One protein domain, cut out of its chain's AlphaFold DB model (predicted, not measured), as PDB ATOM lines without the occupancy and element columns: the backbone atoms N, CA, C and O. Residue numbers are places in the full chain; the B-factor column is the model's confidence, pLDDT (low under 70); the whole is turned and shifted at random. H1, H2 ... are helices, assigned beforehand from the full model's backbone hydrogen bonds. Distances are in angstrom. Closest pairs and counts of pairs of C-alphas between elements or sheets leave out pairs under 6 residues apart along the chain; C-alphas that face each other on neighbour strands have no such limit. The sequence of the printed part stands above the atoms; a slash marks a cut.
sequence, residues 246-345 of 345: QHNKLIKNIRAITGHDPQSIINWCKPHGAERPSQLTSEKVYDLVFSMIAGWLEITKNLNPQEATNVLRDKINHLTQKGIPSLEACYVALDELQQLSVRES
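Overview. This is residues 246 to 345 of the 345 residues of an uncharacterized protein of Symploca sp. SIO1B1 (UniProt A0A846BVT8). Two groups of helices make an elongated shape: H1 and H2 pack on the long helix H3, and H4 and H5 form a hairpin near its last residues. The printed part has 100 residues, five named helices in the order H1 to H5 and no named strand: all helix. It is only just compact, close to loose, with a radius of gyration of the C-alphas of 14.8 A, and spans 49 by 25 by 19 A.

Along the chain. H1, residues 246 to 258, begins at C-alpha 246 (122.792, 200.182, 96.573). H2 is residues 262 to 272. H3, residues 282 to 300, is 27.6 A from first to last C-alpha, H4, 305 to 321, 24.2 A, and H5, 328 to 344, 25.0 A, ending at C-alpha 344 (142.766, 156.805, 89.727).

Arrangement. H3, the hub, touches H1, closest at the C-alphas of Ile 293 and Thr 258, 6.3 A, and H2, at Leu 288 and Cys 269, 6.9 A. H3 and H4, a hairpin, only just touch, with 3 pairs of C-alphas within 8 A, H3 with residue 300 alone. H4 and H5, a hairpin, touch at a shallow tilt of 25 degrees, opposite ways, closest at the C-alphas of Pro 305 and Leu 337, 5.7 A. H3, H4 and H5 are an up and down bundle, each against the one before. Every O i to N i+4 pair is within hydrogen-bond range in H1, H3 and H4; H2 has 4 of 7, H5 12 of 13.

Size, cuts and confidence. The farthest C-alphas, Gln 246 and Ser 345, are 49.8 A apart. The printed part has no cut and no long link. pLDDT is under 70 in 27 residues, among them 322 to 338.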
ATOM      1  N   GLN A 246     122.849 201.369  95.713       66.62
ATOM      2  CA  GLN A 246     122.792 200.182  96.573       66.62
ATOM      3  C   GLN A 246     122.908 198.868  95.782       66.62
ATOM      4  O   GLN A 246     123.516 197.918  96.272       66.62
ATOM      5  N   HIS A 247     122.395 198.824  94.549       78.25
ATOM      6  CA  HIS A 247     122.487 197.661  93.665       78.25
ATOM      7  C   HIS A 247     123.943 197.357  93.301       78.25
ATOM      8  O   HIS A 247     124.421 196.245  93.510       78.25
ATOM      9  N   ASN A 248     124.683 198.384  92.881       80.06
ATOM     10  CA  ASN A 248     126.097 198.253  92.542       80.06
ATOM     11  C   ASN A 248     126.968 197.866  93.734       80.06
ATOM     12  O   ASN A 248     127.914 197.093  93.586       80.06
ATOM     13  N   LYS A 249     126.649 198.375  94.928       82.25
ATOM     14  CA  LYS A 249     127.347 197.975  96.153       82.25
ATOM     15  C   LYS A 249     127.112 196.495  96.470       82.25
ATOM     16  O   LYS A 249     128.070 195.786  96.757       82.25
ATOM     17  N   LEU A 250     125.870 196.018  96.364       83.62
ATOM     18  CA  LEU A 250     125.537 194.609  96.599       83.62
ATOM     19  C   LEU A 250     126.182 193.685  95.567       83.62
ATOM     20  O   LEU A 250     126.789 192.696  95.955       83.62
ATOM     21  N   ILE A 251     126.147 194.036  94.280       85.62
ATOM     22  CA  ILE A 251     126.832 193.264  93.233       85.62
ATOM     23  C   ILE A 251     128.335 193.202  93.491       85.62
ATOM     24  O   ILE A 251     128.913 192.126  93.402       85.62
ATOM     25  N   LYS A 252     128.981 194.322  93.846       85.50
ATOM     26  CA  LYS A 252     130.415 194.331  94.181       85.50
ATOM     27  C   LYS A 252     130.726 193.430  95.374       85.50
ATOM     28  O   LYS A 252     131.708 192.696  95.321       85.50
ATOM     29  N   ASN A 253     129.889 193.455  96.409       80.50
ATOM     30  CA  ASN A 253     130.063 192.621  97.596       80.50
ATOM     31  C   ASN A 253     129.868 191.133  97.279       80.50
ATOM     32  O   ASN A 253     130.726 190.325  97.616       80.50
ATOM     33  N   ILE A 254     128.782 190.781  96.584       82.19
ATOM     34  CA  ILE A 254     128.504 189.400  96.170       82.19
ATOM     35  C   ILE A 254     129.628 188.907  95.259       82.19
ATOM     36  O   ILE A 254     130.180 187.846  95.507       82.19
ATOM     37  N   ARG A 255     130.056 189.705  94.276       85.69
ATOM     38  CA  ARG A 255     131.183 189.379  93.393       85.69
ATOM     39  C   ARG A 255     132.488 189.173  94.156       85.69
ATOM     40  O   ARG A 255     133.230 188.254  93.830       85.69
ATOM     41  N   ALA A 256     132.776 189.994  95.164       75.62
ATOM     42  CA  ALA A 256     133.976 189.831  95.985       75.62
ATOM     43  C   ALA A 256     133.992 188.491  96.744       75.62
ATOM     44  O   ALA A 256     135.066 187.975  97.048       75.62
ATOM     45  N   ILE A 257     132.816 187.925  97.026       74.88
ATOM     46  CA  ILE A 257     132.642 186.649  97.723       74.88
ATOM     47  C   ILE A 257     132.601 185.486  96.720       74.88
ATOM     48  O   ILE A 257     133.418 184.562  96.752       74.88
ATOM     49  N   THR A 258     131.658 185.531  95.784       79.94
ATOM     50  CA  THR A 258     131.341 184.412  94.896       79.94
ATOM     51  C   THR A 258     132.230 184.378  93.658       79.94
ATOM     52  O   THR A 258     132.400 183.310  93.083       79.94
ATOM     53  N   GLY A 259     132.862 185.489  93.268       77.50
ATOM     54  CA  GLY A 259     133.708 185.591  92.072       77.50
ATOM     55  C   GLY A 259     132.939 185.694  90.749       77.50
ATOM     56  O   GLY A 259     133.558 185.843  89.702       77.50
ATOM     57  N   HIS A 260     131.606 185.653  90.787       84.50
ATOM     58  CA  HIS A 260     130.768 185.683  89.591       84.50
ATOM     59  C   HIS A 260     130.690 187.085  88.976       84.50
ATOM     60  O   HIS A 260     130.802 188.106  89.664       84.50
ATOM     61  N   ASP A 261     130.466 187.145  87.665       89.75
ATOM     62  CA  ASP A 261     130.220 188.404  86.976       89.75
ATOM     63  C   ASP A 261     128.846 189.004  87.369       89.75
ATOM     64  O   ASP A 261     127.950 188.287  87.833       89.75
ATOM     65  N   PRO A 262     128.650 190.326  87.200       87.69
ATOM     66  CA  PRO A 262     127.401 190.997  87.561       87.69
ATOM     67  C   PRO A 262     126.135 190.403  86.934       87.69
ATOM     68  O   PRO A 262     125.104 190.349  87.601       87.69
ATOM     69  N   GLN A 263     126.196 189.953  85.678       88.56
ATOM     70  CA  GLN A 263     125.024 189.440  84.974       88.56
ATOM     71  C   GLN A 263     124.621 188.072  85.523       88.56
ATOM     72  O   GLN A 263     123.433 187.819  85.724       88.56
ATOM     73  N   SER A 264     125.599 187.222  85.838       86.38
ATOM     74  CA  SER A 264     125.351 185.959  86.534       86.38
ATOM     75  C   SER A 264     124.684 186.190  87.891       86.38
ATOM     76  O   SER A 264     123.660 185.575  88.173       86.38
ATOM     77  N   ILE A 265     125.179 187.134  88.698       88.69
ATOM     78  CA  ILE A 265     124.569 187.480  89.998       88.69
ATOM     79  C   ILE A 265     123.102 187.912  89.832       88.69
ATOM     80  O   ILE A 265     122.235 187.501  90.602       88.69
ATOM     81  N   ILE A 266     122.809 188.725  88.814       90.88
ATOM     82  CA  ILE A 266     121.443 189.161  88.492       90.88
ATOM     83  C   ILE A 266     120.564 187.968  88.091       90.88
ATOM     84  O   ILE A 266     119.438 187.846  88.570       90.88
ATOM     85  N   ASN A 267     121.073 187.058  87.261       89.88
ATOM     86  CA  ASN A 267     120.331 185.871  86.832       89.88
ATOM     87  C   ASN A 267     119.984 184.956  88.013       89.88
ATOM     88  O   ASN A 267     118.854 184.472  88.098       89.88
ATOM     89  N   TRP A 268     120.913 184.801  88.956       90.62
ATOM     90  CA  TRP A 268     120.705 184.044  90.186       90.62
ATOM     91  C   TRP A 268     119.712 184.701  91.156       90.62
ATOM     92  O   TRP A 268     119.245 184.031  92.062       90.62
ATOM     93  N   CYS A 269     119.296 185.959  90.966       89.50
ATOM     94  CA  CYS A 269     118.225 186.550  91.783       89.50
ATOM     95  C   CYS A 269     116.834 185.988  91.443       89.50
ATOM     96  O   CYS A 269     115.950 185.979  92.305       89.50
ATOM     97  N   LYS A 270     116.631 185.509  90.205       89.88
ATOM     98  CA  LYS A 270     115.309 185.096  89.705       89.88
ATOM     99  C   LYS A 270     114.703 183.935  90.505       89.88
ATOM    100  O   LYS A 270     113.549 184.076  90.910       89.88
ATOM    101  N   PRO A 271     115.444 182.849  90.820       87.56
ATOM    102  CA  PRO A 271     114.937 181.779  91.685       87.56
ATOM    103  C   PRO A 271     114.502 182.254  93.078       87.56
ATOM    104  O   PRO A 271     113.628 181.650  93.690       87.56
ATOM    105  N   HIS A 272     115.051 183.372  93.566       84.06
ATOM    106  CA  HIS A 272     114.724 183.941  94.879       84.06
ATOM    107  C   HIS A 272     113.568 184.964  94.826       84.06
ATOM    108  O   HIS A 272     113.247 185.606  95.838       84.06
ATOM    109  N   GLY A 273     112.920 185.101  93.661       88.75
ATOM    110  CA  GLY A 273     111.777 185.985  93.432       88.75
ATOM    111  C   GLY A 273     112.152 187.452  93.224       88.75
ATOM    112  O   GLY A 273     111.357 188.328  93.557       88.75
ATOM    113  N   ALA A 274     113.357 187.740  92.722       90.06
ATOM    114  CA  ALA A 274     113.814 189.103  92.456       90.06
ATOM    115  C   ALA A 274     114.484 189.241  91.085       90.06
ATOM    116  O   ALA A 274     115.150 188.333  90.599       90.06
ATOM    117  N   GLU A 275     114.378 190.422  90.484       89.44
ATOM    118  CA  GLU A 275     115.083 190.744  89.238       89.44
ATOM    119  C   GLU A 275     116.504 191.255  89.497       89.44
ATOM    120  O   GLU A 275     117.316 191.321  88.582       89.44
ATOM    121  N   ARG A 276     116.811 191.658  90.736       88.94
ATOM    122  CA  ARG A 276     118.095 192.265  91.106       88.94
ATOM    123  C   ARG A 276     118.412 192.118  92.598       88.94
ATOM    124  O   ARG A 276     117.487 192.161  93.412       88.94
ATOM    125  N   PRO A 277     119.700 192.118  92.999       85.00
ATOM    126  CA  PRO A 277     120.094 191.943  94.401       85.00
ATOM    127  C   PRO A 277     119.508 192.970  95.374       85.00
ATOM    128  O   PRO A 277     119.238 192.654  96.524       85.00
ATOM    129  N   SER A 278     119.269 194.207  94.929       85.50
ATOM    130  CA  SER A 278     118.724 195.274  95.782       85.50
ATOM    131  C   SER A 278     117.251 195.089  96.162       85.50
ATOM    132  O   SER A 278     116.752 195.839  96.997       85.50
ATOM    133  N   GLN A 279     116.545 194.156  95.516       86.88
ATOM    134  CA  GLN A 279     115.169 193.779  95.857       86.88
ATOM    135  C   GLN A 279     115.113 192.634  96.877       86.88
ATOM    136  O   GLN A 279     114.049 192.370  97.430       86.88
ATOM    137  N   LEU A 280     116.235 191.958  97.130       84.12
ATOM    138  CA  LEU A 280     116.305 190.870  98.096       84.12
ATOM    139  C   LEU A 280     116.397 191.421  99.524       84.12
ATOM    140  O   LEU A 280     117.001 192.467  99.778       84.12
ATOM    141  N   THR A 281     115.797 190.701 100.472       83.38
ATOM    142  CA  THR A 281     116.055 190.905 101.903       83.38
ATOM    143  C   THR A 281     117.476 190.449 102.234       83.38
ATOM    144  O   THR A 281     118.044 189.636 101.511       83.38
ATOM    145  N   SER A 282     118.056 190.936 103.335       75.06
ATOM    146  CA  SER A 282     119.415 190.536 103.739       75.06
ATOM    147  C   SER A 282     119.567 189.017 103.852       75.06
ATOM    148  O   SER A 282     120.561 188.477 103.390       75.06
ATOM    149  N   GLU A 283     118.558 188.336 104.395       73.38
ATOM    150  CA  GLU A 283     118.486 186.871 104.481       73.38
ATOM    151  C   GLU A 283     118.550 186.212 103.096       73.38
ATOM    152  O   GLU A 283     119.453 185.427 102.831       73.38
ATOM    153  N   LYS A 284     117.713 186.652 102.150       80.06
ATOM    154  CA  LYS A 284     117.733 186.126 100.779       80.06
ATOM    155  C   LYS A 284     119.015 186.455 100.009       80.06
ATOM    156  O   LYS A 284     119.333 185.768  99.043       80.06
ATOM    157  N   VAL A 285     119.746 187.506 100.390       80.25
ATOM    158  CA  VAL A 285     121.083 187.787  99.836       80.25
ATOM    159  C   VAL A 285     122.099 186.758 100.333       80.25
ATOM    160  O   VAL A 285     122.961 186.356  99.557       80.25
ATOM    161  N   TYR A 286     121.997 186.309 101.587       76.38
ATOM    162  CA  TYR A 286     122.818 185.200 102.076       76.38
ATOM    163  C   TYR A 286     122.465 183.902 101.355       76.38
ATOM    164  O   TYR A 286     123.374 183.253 100.840       76.38
ATOM    165  N   ASP A 287     121.176 183.581 101.217       75.81
ATOM    166  CA  ASP A 287     120.732 182.393 100.476       75.81
ATOM    167  C   ASP A 287     121.242 182.407  99.035       75.81
ATOM    168  O   ASP A 287     121.785 181.415  98.561       75.81
ATOM    169  N   LEU A 288     121.153 183.557  98.358       84.25
ATOM    170  CA  LEU A 288     121.707 183.761  97.021       84.25
ATOM    171  C   LEU A 288     123.210 183.450  96.980       84.25
ATOM    172  O   LEU A 288     123.669 182.733  96.097       84.25
ATOM    173  N   VAL A 289     123.989 183.984  97.925       80.12
ATOM    174  CA  VAL A 289     125.436 183.731  97.998       80.12
ATOM    175  C   VAL A 289     125.718 182.239  98.185       80.12
ATOM    176  O   VAL A 289     126.590 181.709  97.496       80.12
ATOM    177  N   PHE A 290     124.963 181.549  99.041       77.81
ATOM    178  CA  PHE A 290     125.094 180.105  99.236       77.81
ATOM    179  C   PHE A 290     124.706 179.306  97.992       77.81
ATOM    180  O   PHE A 290     125.468 178.435  97.580       77.81
ATOM    181  N   SER A 291     123.591 179.631  97.335       79.81
ATOM    182  CA  SER A 291     123.171 178.983  96.087       79.81
ATOM    183  C   SER A 291     124.197 179.170  94.969       79.81
ATOM    184  O   SER A 291     124.462 178.237  94.221       79.81
ATOM    185  N   MET A 292     124.839 180.337  94.890       82.00
ATOM    186  CA  MET A 292     125.910 180.586  93.922       82.00
ATOM    187  C   MET A 292     127.192 179.806  94.239       82.00
ATOM    188  O   MET A 292     127.883 179.369  93.322       82.00
ATOM    189  N   ILE A 293     127.523 179.624  95.519       76.06
ATOM    190  CA  ILE A 293     128.642 178.764  95.932       76.06
ATOM    191  C   ILE A 293     128.317 177.295  95.620       76.06
ATOM    192  O   ILE A 293     129.163 176.588  95.082       76.06
ATOM    193  N   ALA A 294     127.082 176.852  95.866       73.38
ATOM    194  CA  ALA A 294     126.628 175.500  95.551       73.38
ATOM    195  C   ALA A 294     126.596 175.220  94.037       73.38
ATOM    196  O   ALA A 294     127.090 174.189  93.593       73.38
ATOM    197  N   GLY A 295     126.095 176.155  93.225       77.00
ATOM    198  CA  GLY A 295     126.124 176.029  91.763       77.00
ATOM    199  C   GLY A 295     127.549 175.959  91.211       77.00
ATOM    200  O   GLY A 295     127.811 175.270  90.231       77.00
ATOM    201  N   TRP A 296     128.503 176.611  91.874       73.81
ATOM    202  CA  TRP A 296     129.912 176.490  91.526       73.81
ATOM    203  C   TRP A 296     130.483 175.100  91.853       73.81
ATOM    204  O   TRP A 296     131.225 174.553  91.039       73.81
ATOM    205  N   LEU A 297     130.071 174.488  92.971       66.94
ATOM    206  CA  LEU A 297     130.401 173.090  93.282       66.94
ATOM    207  C   LEU A 297     129.879 172.127  92.205       66.94
ATOM    208  O   LEU A 297     130.559 171.166  91.852       66.94
ATOM    209  N   GLU A 298     128.715 172.398  91.613       71.31
ATOM    210  CA  GLU A 298     128.231 171.595  90.484       71.31
ATOM    211  C   GLU A 298     129.092 171.743  89.229       71.31
ATOM    212  O   GLU A 298     129.342 170.752  88.546       71.31
ATOM    213  N   ILE A 299     129.611 172.940  88.943       70.88
ATOM    214  CA  ILE A 299     130.531 173.148  87.815       70.88
ATOM    215  C   ILE A 299     131.832 172.364  88.035       70.88
ATOM    216  O   ILE A 299     132.347 171.770  87.087       70.88
ATOM    217  N   THR A 300     132.333 172.295  89.276       69.06
ATOM    218  CA  THR A 300     133.551 171.529  89.590       69.06
ATOM    219  C   THR A 300     133.405 170.022  89.375       69.06
ATOM    220  O   THR A 300     134.411 169.365  89.134       69.06
ATOM    221  N   LYS A 301     132.178 169.477  89.351       72.19
ATOM    222  CA  LYS A 301     131.931 168.057  89.029       72.19
ATOM    223  C   LYS A 301     132.244 167.693  87.573       72.19
ATOM    224  O   LYS A 301     132.404 166.519  87.272       72.19
ATOM    225  N   ASN A 302     132.317 168.682  86.678       75.94
ATOM    226  CA  ASN A 302     132.644 168.473  85.263       75.94
ATOM    227  C   ASN A 302     134.142 168.640  84.958       75.94
ATOM    228  O   ASN A 302     134.551 168.478  83.810       75.94
ATOM    229  N   LEU A 303     134.949 169.012  85.955       77.00
ATOM    230  CA  LEU A 303     136.402 169.101  85.834       77.00
ATOM    231  C   LEU A 303     137.031 167.746  86.163       77.00
ATOM    232  O   LEU A 303     136.437 166.938  86.877       77.00
ATOM    233  N   ASN A 304     138.254 167.507  85.686       83.06
ATOM    234  CA  ASN A 304     139.006 166.359  86.188       83.06
ATOM    235  C   ASN A 304     139.315 166.544  87.694       83.06
ATOM    236  O   ASN A 304     139.380 167.686  88.171       83.06
ATOM    237  N   PRO A 305     139.507 165.457  88.466       73.75
ATOM    238  CA  PRO A 305     139.612 165.541  89.926       73.75
ATOM    239  C   PRO A 305     140.728 166.466  90.425       73.75
ATOM    240  O   PRO A 305     140.564 167.158  91.433       73.75
ATOM    241  N   GLN A 306     141.849 166.535  89.703       74.56
ATOM    242  CA  GLN A 306     142.987 167.374  90.075       74.56
ATOM    243  C   GLN A 306     142.699 168.867  89.858       74.56
ATOM    244  O   GLN A 306     142.998 169.696  90.721       74.56
ATOM    245  N   GLU A 307     142.082 169.221  88.730       75.50
ATOM    246  CA  GLU A 307     141.623 170.582  88.446       75.50
ATOM    247  C   GLU A 307     140.541 171.013  89.432       75.50
ATOM    248  O   GLU A 307     140.642 172.097  90.005       75.50
ATOM    249  N   ALA A 308     139.563 170.144  89.704       73.31
ATOM    250  CA  ALA A 308     138.514 170.394  90.687       73.31
ATOM    251  C   ALA A 308     139.099 170.654  92.085       73.31
ATOM    252  O   ALA A 308     138.719 171.622  92.745       73.31
ATOM    253  N   THR A 309     140.084 169.851  92.503       73.75
ATOM    254  CA  THR A 309     140.783 169.987  93.792       73.75
ATOM    255  C   THR A 309     141.519 171.322  93.912       73.75
ATOM    256  O   THR A 309     141.397 172.006  94.931       73.75
ATOM    257  N   ASN A 310     142.276 171.721  92.885       77.00
ATOM    258  CA  ASN A 310     143.008 172.992  92.893       77.00
ATOM    259  C   ASN A 310     142.048 174.184  92.956       77.00
ATOM    260  O   ASN A 310     142.201 175.075  93.790       77.00
ATOM    261  N   VAL A 311     141.009 174.143  92.123       75.38
ATOM    262  CA  VAL A 311     139.973 175.170  92.045       75.38
ATOM    263  C   VAL A 311     139.247 175.312  93.392       75.38
ATOM    264  O   VAL A 311     139.103 176.430  93.897       75.38
ATOM    265  N   LEU A 312     138.870 174.199  94.034       74.38
ATOM    266  CA  LEU A 312     138.253 174.175  95.368       74.38
ATOM    267  C   LEU A 312     139.159 174.721  96.464       74.38
ATOM    268  O   LEU A 312     138.709 175.524  97.282       74.38
ATOM    269  N   ARG A 313     140.431 174.321  96.471       77.19
ATOM    270  CA  ARG A 313     141.410 174.778  97.462       77.19
ATOM    271  C   ARG A 313     141.608 176.292  97.391       77.19
ATOM    272  O   ARG A 313     141.539 176.963  98.420       77.19
ATOM    273  N   ASP A 314     141.772 176.839  96.190       78.12
ATOM    274  CA  ASP A 314     141.911 178.284  95.983       78.12
ATOM    275  C   ASP A 314     140.663 179.042  96.443       78.12
ATOM    276  O   ASP A 314     140.750 180.107  97.065       78.12
ATOM    277  N   LYS A 315     139.482 178.464  96.206       73.12
ATOM    278  CA  LYS A 315     138.218 179.063  96.625       73.12
ATOM    279  C   LYS A 315     138.037 179.041  98.139       73.12
ATOM    280  O   LYS A 315     137.657 180.064  98.708       73.12
ATOM    281  N   ILE A 316     138.337 177.923  98.793       75.12
ATOM    282  CA  ILE A 316     138.314 177.784 100.254       75.12
ATOM    283  C   ILE A 316     139.270 178.790 100.894       75.12
ATOM    284  O   ILE A 316     138.877 179.503 101.819       75.12
ATOM    285  N   ASN A 317     140.489 178.917 100.366       76.38
ATOM    286  CA  ASN A 317     141.463 179.899 100.836       76.38
ATOM    287  C   ASN A 317     140.922 181.330 100.707       76.38
ATOM    288  O   ASN A 317     140.961 182.097 101.671       76.38
ATOM    289  N   HIS A 318     140.346 181.678  99.552       74.56
ATOM    290  CA  HIS A 318     139.742 182.994  99.327       74.56
ATOM    291  C   HIS A 318     138.580 183.277 100.288       74.56
ATOM    292  O   HIS A 318     138.515 184.353 100.880       74.56
ATOM    293  N   LEU A 319     137.663 182.326 100.479       69.62
ATOM    294  CA  LEU A 319     136.512 182.502 101.370       69.62
ATOM    295  C   LEU A 319     136.934 182.572 102.851       69.62
ATOM    296  O   LEU A 319     136.377 183.374 103.606       69.62
ATOM    297  N   THR A 320     137.962 181.812 103.241       71.62
ATOM    298  CA  THR A 320     138.574 181.855 104.579       71.62
ATOM    299  C   THR A 320     139.188 183.228 104.855       71.62
ATOM    300  O   THR A 320     138.898 183.838 105.883       71.62
ATOM    301  N   GLN A 321     139.946 183.787 103.904       73.31
ATOM    302  CA  GLN A 321     140.503 185.147 104.000       73.31
ATOM    303  C   GLN A 321     139.425 186.238 104.100       73.31
ATOM    304  O   GLN A 321     139.685 187.329 104.605       73.31
ATOM    305  N   LYS A 322     138.208 185.970 103.613       65.31
ATOM    306  CA  LYS A 322     137.058 186.879 103.715       65.31
ATOM    307  C   LYS A 322     136.226 186.681 104.986       65.31
ATOM    308  O   LYS A 322     135.242 187.399 105.155       65.31
ATOM    309  N   GLY A 323     136.613 185.760 105.872       60.12
ATOM    310  CA  GLY A 323     135.946 185.530 107.156       60.12
ATOM    311  C   GLY A 323     134.539 184.944 107.025       60.12
ATOM    312  O   GLY A 323     133.679 185.234 107.856       60.12
ATOM    313  N   ILE A 324     134.269 184.168 105.970       63.38
ATOM    314  CA  ILE A 324     132.950 183.566 105.739       63.38
ATOM    315  C   ILE A 324     132.852 182.259 106.545       63.38
ATOM    316  O   ILE A 324     133.616 181.334 106.279       63.38
ATOM    317  N   PRO A 325     131.929 182.153 107.520       48.94
ATOM    318  CA  PRO A 325     131.983 181.126 108.564       48.94
ATOM    319  C   PRO A 325     131.399 179.755 108.179       48.94
ATOM    320  O   PRO A 325     131.399 178.861 109.015       48.94
ATOM    321  N   SER A 326     130.894 179.561 106.956       55.69
ATOM    322  CA  SER A 326     130.282 178.292 106.530       55.69
ATOM    323  C   SER A 326     130.961 177.775 105.261       55.69
ATOM    324  O   SER A 326     130.568 178.097 104.141       55.69
ATOM    325  N   LEU A 327     132.043 177.019 105.468       63.41
ATOM    326  CA  LEU A 327     132.850 176.380 104.419       63.41
ATOM    327  C   LEU A 327     132.696 174.856 104.396       63.41
ATOM    328  O   LEU A 327     133.321 174.200 103.569       63.41
ATOM    329  N   GLU A 328     131.876 174.289 105.283       63.47
ATOM    330  CA  GLU A 328     131.748 172.840 105.486       63.47
ATOM    331  C   GLU A 328     131.425 172.098 104.187       63.47
ATOM    332  O   GLU A 328     132.117 171.146 103.846       63.47
ATOM    333  N   ALA A 329     130.477 172.593 103.386       57.41
ATOM    334  CA  ALA A 329     130.142 171.983 102.096       57.41
ATOM    335  C   ALA A 329     131.304 172.014 101.080       57.41
ATOM    336  O   ALA A 329     131.441 171.102 100.271       57.41
ATOM    337  N   CYS A 330     132.162 173.041 101.126       61.88
ATOM    338  CA  CYS A 330     133.346 173.116 100.266       61.88
ATOM    339  C   CYS A 330     134.445 172.157 100.744       61.88
ATOM    340  O   CYS A 330     135.117 171.550  99.917       61.88
ATOM    341  N   TYR A 331     134.614 172.007 102.061       69.69
ATOM    342  CA  TYR A 331     135.566 171.058 102.640       69.69
ATOM    343  C   TYR A 331     135.157 169.604 102.393       69.69
ATOM    344  O   TYR A 331     136.012 168.805 102.027       69.69
ATOM    345  N   VAL A 332     133.866 169.276 102.516       68.69
ATOM    346  CA  VAL A 332     133.337 167.942 102.186       68.69
ATOM    347  C   VAL A 332     133.577 167.615 100.711       68.69
ATOM    348  O   VAL A 332     134.135 166.569 100.402       68.69
ATOM    349  N   ALA A 333     133.255 168.538  99.798       59.00
ATOM    350  CA  ALA A 333     133.498 168.333  98.369       59.00
ATOM    351  C   ALA A 333     134.996 168.197  98.026       59.00
ATOM    352  O   ALA A 333     135.363 167.418  97.146       59.00
ATOM    353  N   LEU A 334     135.874 168.938  98.714       67.50
ATOM    354  CA  LEU A 334     137.324 168.817  98.547       67.50
ATOM    355  C   LEU A 334     137.827 167.436  98.992       67.50
ATOM    356  O   LEU A 334     138.633 166.840  98.281       67.50
ATOM    357  N   ASP A 335     137.349 166.931 100.130       68.44
ATOM    358  CA  ASP A 335     137.737 165.616 100.652       68.44
ATOM    359  C   ASP A 335     137.286 164.481  99.717       68.44
ATOM    360  O   ASP A 335     138.083 163.613  99.357       68.44
ATOM    361  N   GLU A 336     136.048 164.542  99.211       68.44
ATOM    362  CA  GLU A 336     135.525 163.583  98.228       68.44
ATOM    363  C   GLU A 336     136.382 163.532  96.951       68.44
ATOM    364  O   GLU A 336     136.718 162.452  96.459       68.44
ATOM    365  N   LEU A 337     136.797 164.690  96.427       63.94
ATOM    366  CA  LEU A 337     137.627 164.766  95.219       63.94
ATOM    367  C   LEU A 337     139.068 164.302  95.452       63.94
ATOM    368  O   LEU A 337     139.649 163.648  94.582       63.94
ATOM    369  N   GLN A 338     139.636 164.571  96.630       68.12
ATOM    370  CA  GLN A 338     140.951 164.046  97.002       68.12
ATOM    371  C   GLN A 338     140.932 162.516  97.075       68.12
ATOM    372  O   GLN A 338     141.829 161.872  96.527       68.12
ATOM    373  N   GLN A 339     139.890 161.921  97.659       70.62
ATOM    374  CA  GLN A 339     139.738 160.464  97.715       70.62
ATOM    375  C   GLN A 339     139.581 159.825  96.327       70.62
ATOM    376  O   GLN A 339     140.078 158.719  96.107       70.62
ATOM    377  N   LEU A 340     138.924 160.507  95.383       64.62
ATOM    378  CA  LEU A 340     138.803 160.040  93.998       64.62
ATOM    379  C   LEU A 340     140.147 160.086  93.255       64.62
ATOM    380  O   LEU A 340     140.495 159.112  92.594       64.62
ATOM    381  N   SER A 341     140.947 161.144  93.437       61.84
ATOM    382  CA  SER A 341     142.270 161.264  92.794       61.84
ATOM    383  C   SER A 341     143.249 160.147  93.189       61.84
ATOM    384  O   SER A 341     144.032 159.679  92.364       61.84
ATOM    385  N   VAL A 342     143.162 159.663  94.435       65.31
ATOM    386  CA  VAL A 342     143.994 158.566  94.960       65.31
ATOM    387  C   VAL A 342     143.595 157.207  94.376       65.31
ATOM    388  O   VAL A 342     144.417 156.303  94.342       65.31
ATOM    389  N   ARG A 343     142.347 157.041  93.917       64.38
ATOM    390  CA  ARG A 343     141.861 155.782  93.322       64.38
ATOM    391  C   ARG A 343     142.190 155.645  91.837       64.38
ATOM    392  O   ARG A 343     142.176 154.530  91.327       64.38
ATOM    393  N   GLU A 344     142.416 156.762  91.154       57.22
ATOM    394  CA  GLU A 344     142.766 156.805  89.727       57.22
ATOM    395  C   GLU A 344     144.287 156.800  89.477       57.22
ATOM    396  O   GLU A 344     144.711 156.664  88.329       57.22
ATOM    397  N   SER A 345     145.086 156.940  90.542       52.28
ATOM    398  CA  SER A 345     146.555 156.847  90.550       52.28
ATOM    399  C   SER A 345     147.003 155.437  90.916       52.28
ATOM    400  O   SER A 345     148.009 154.972  90.333       52.28
TER     401      SER A 345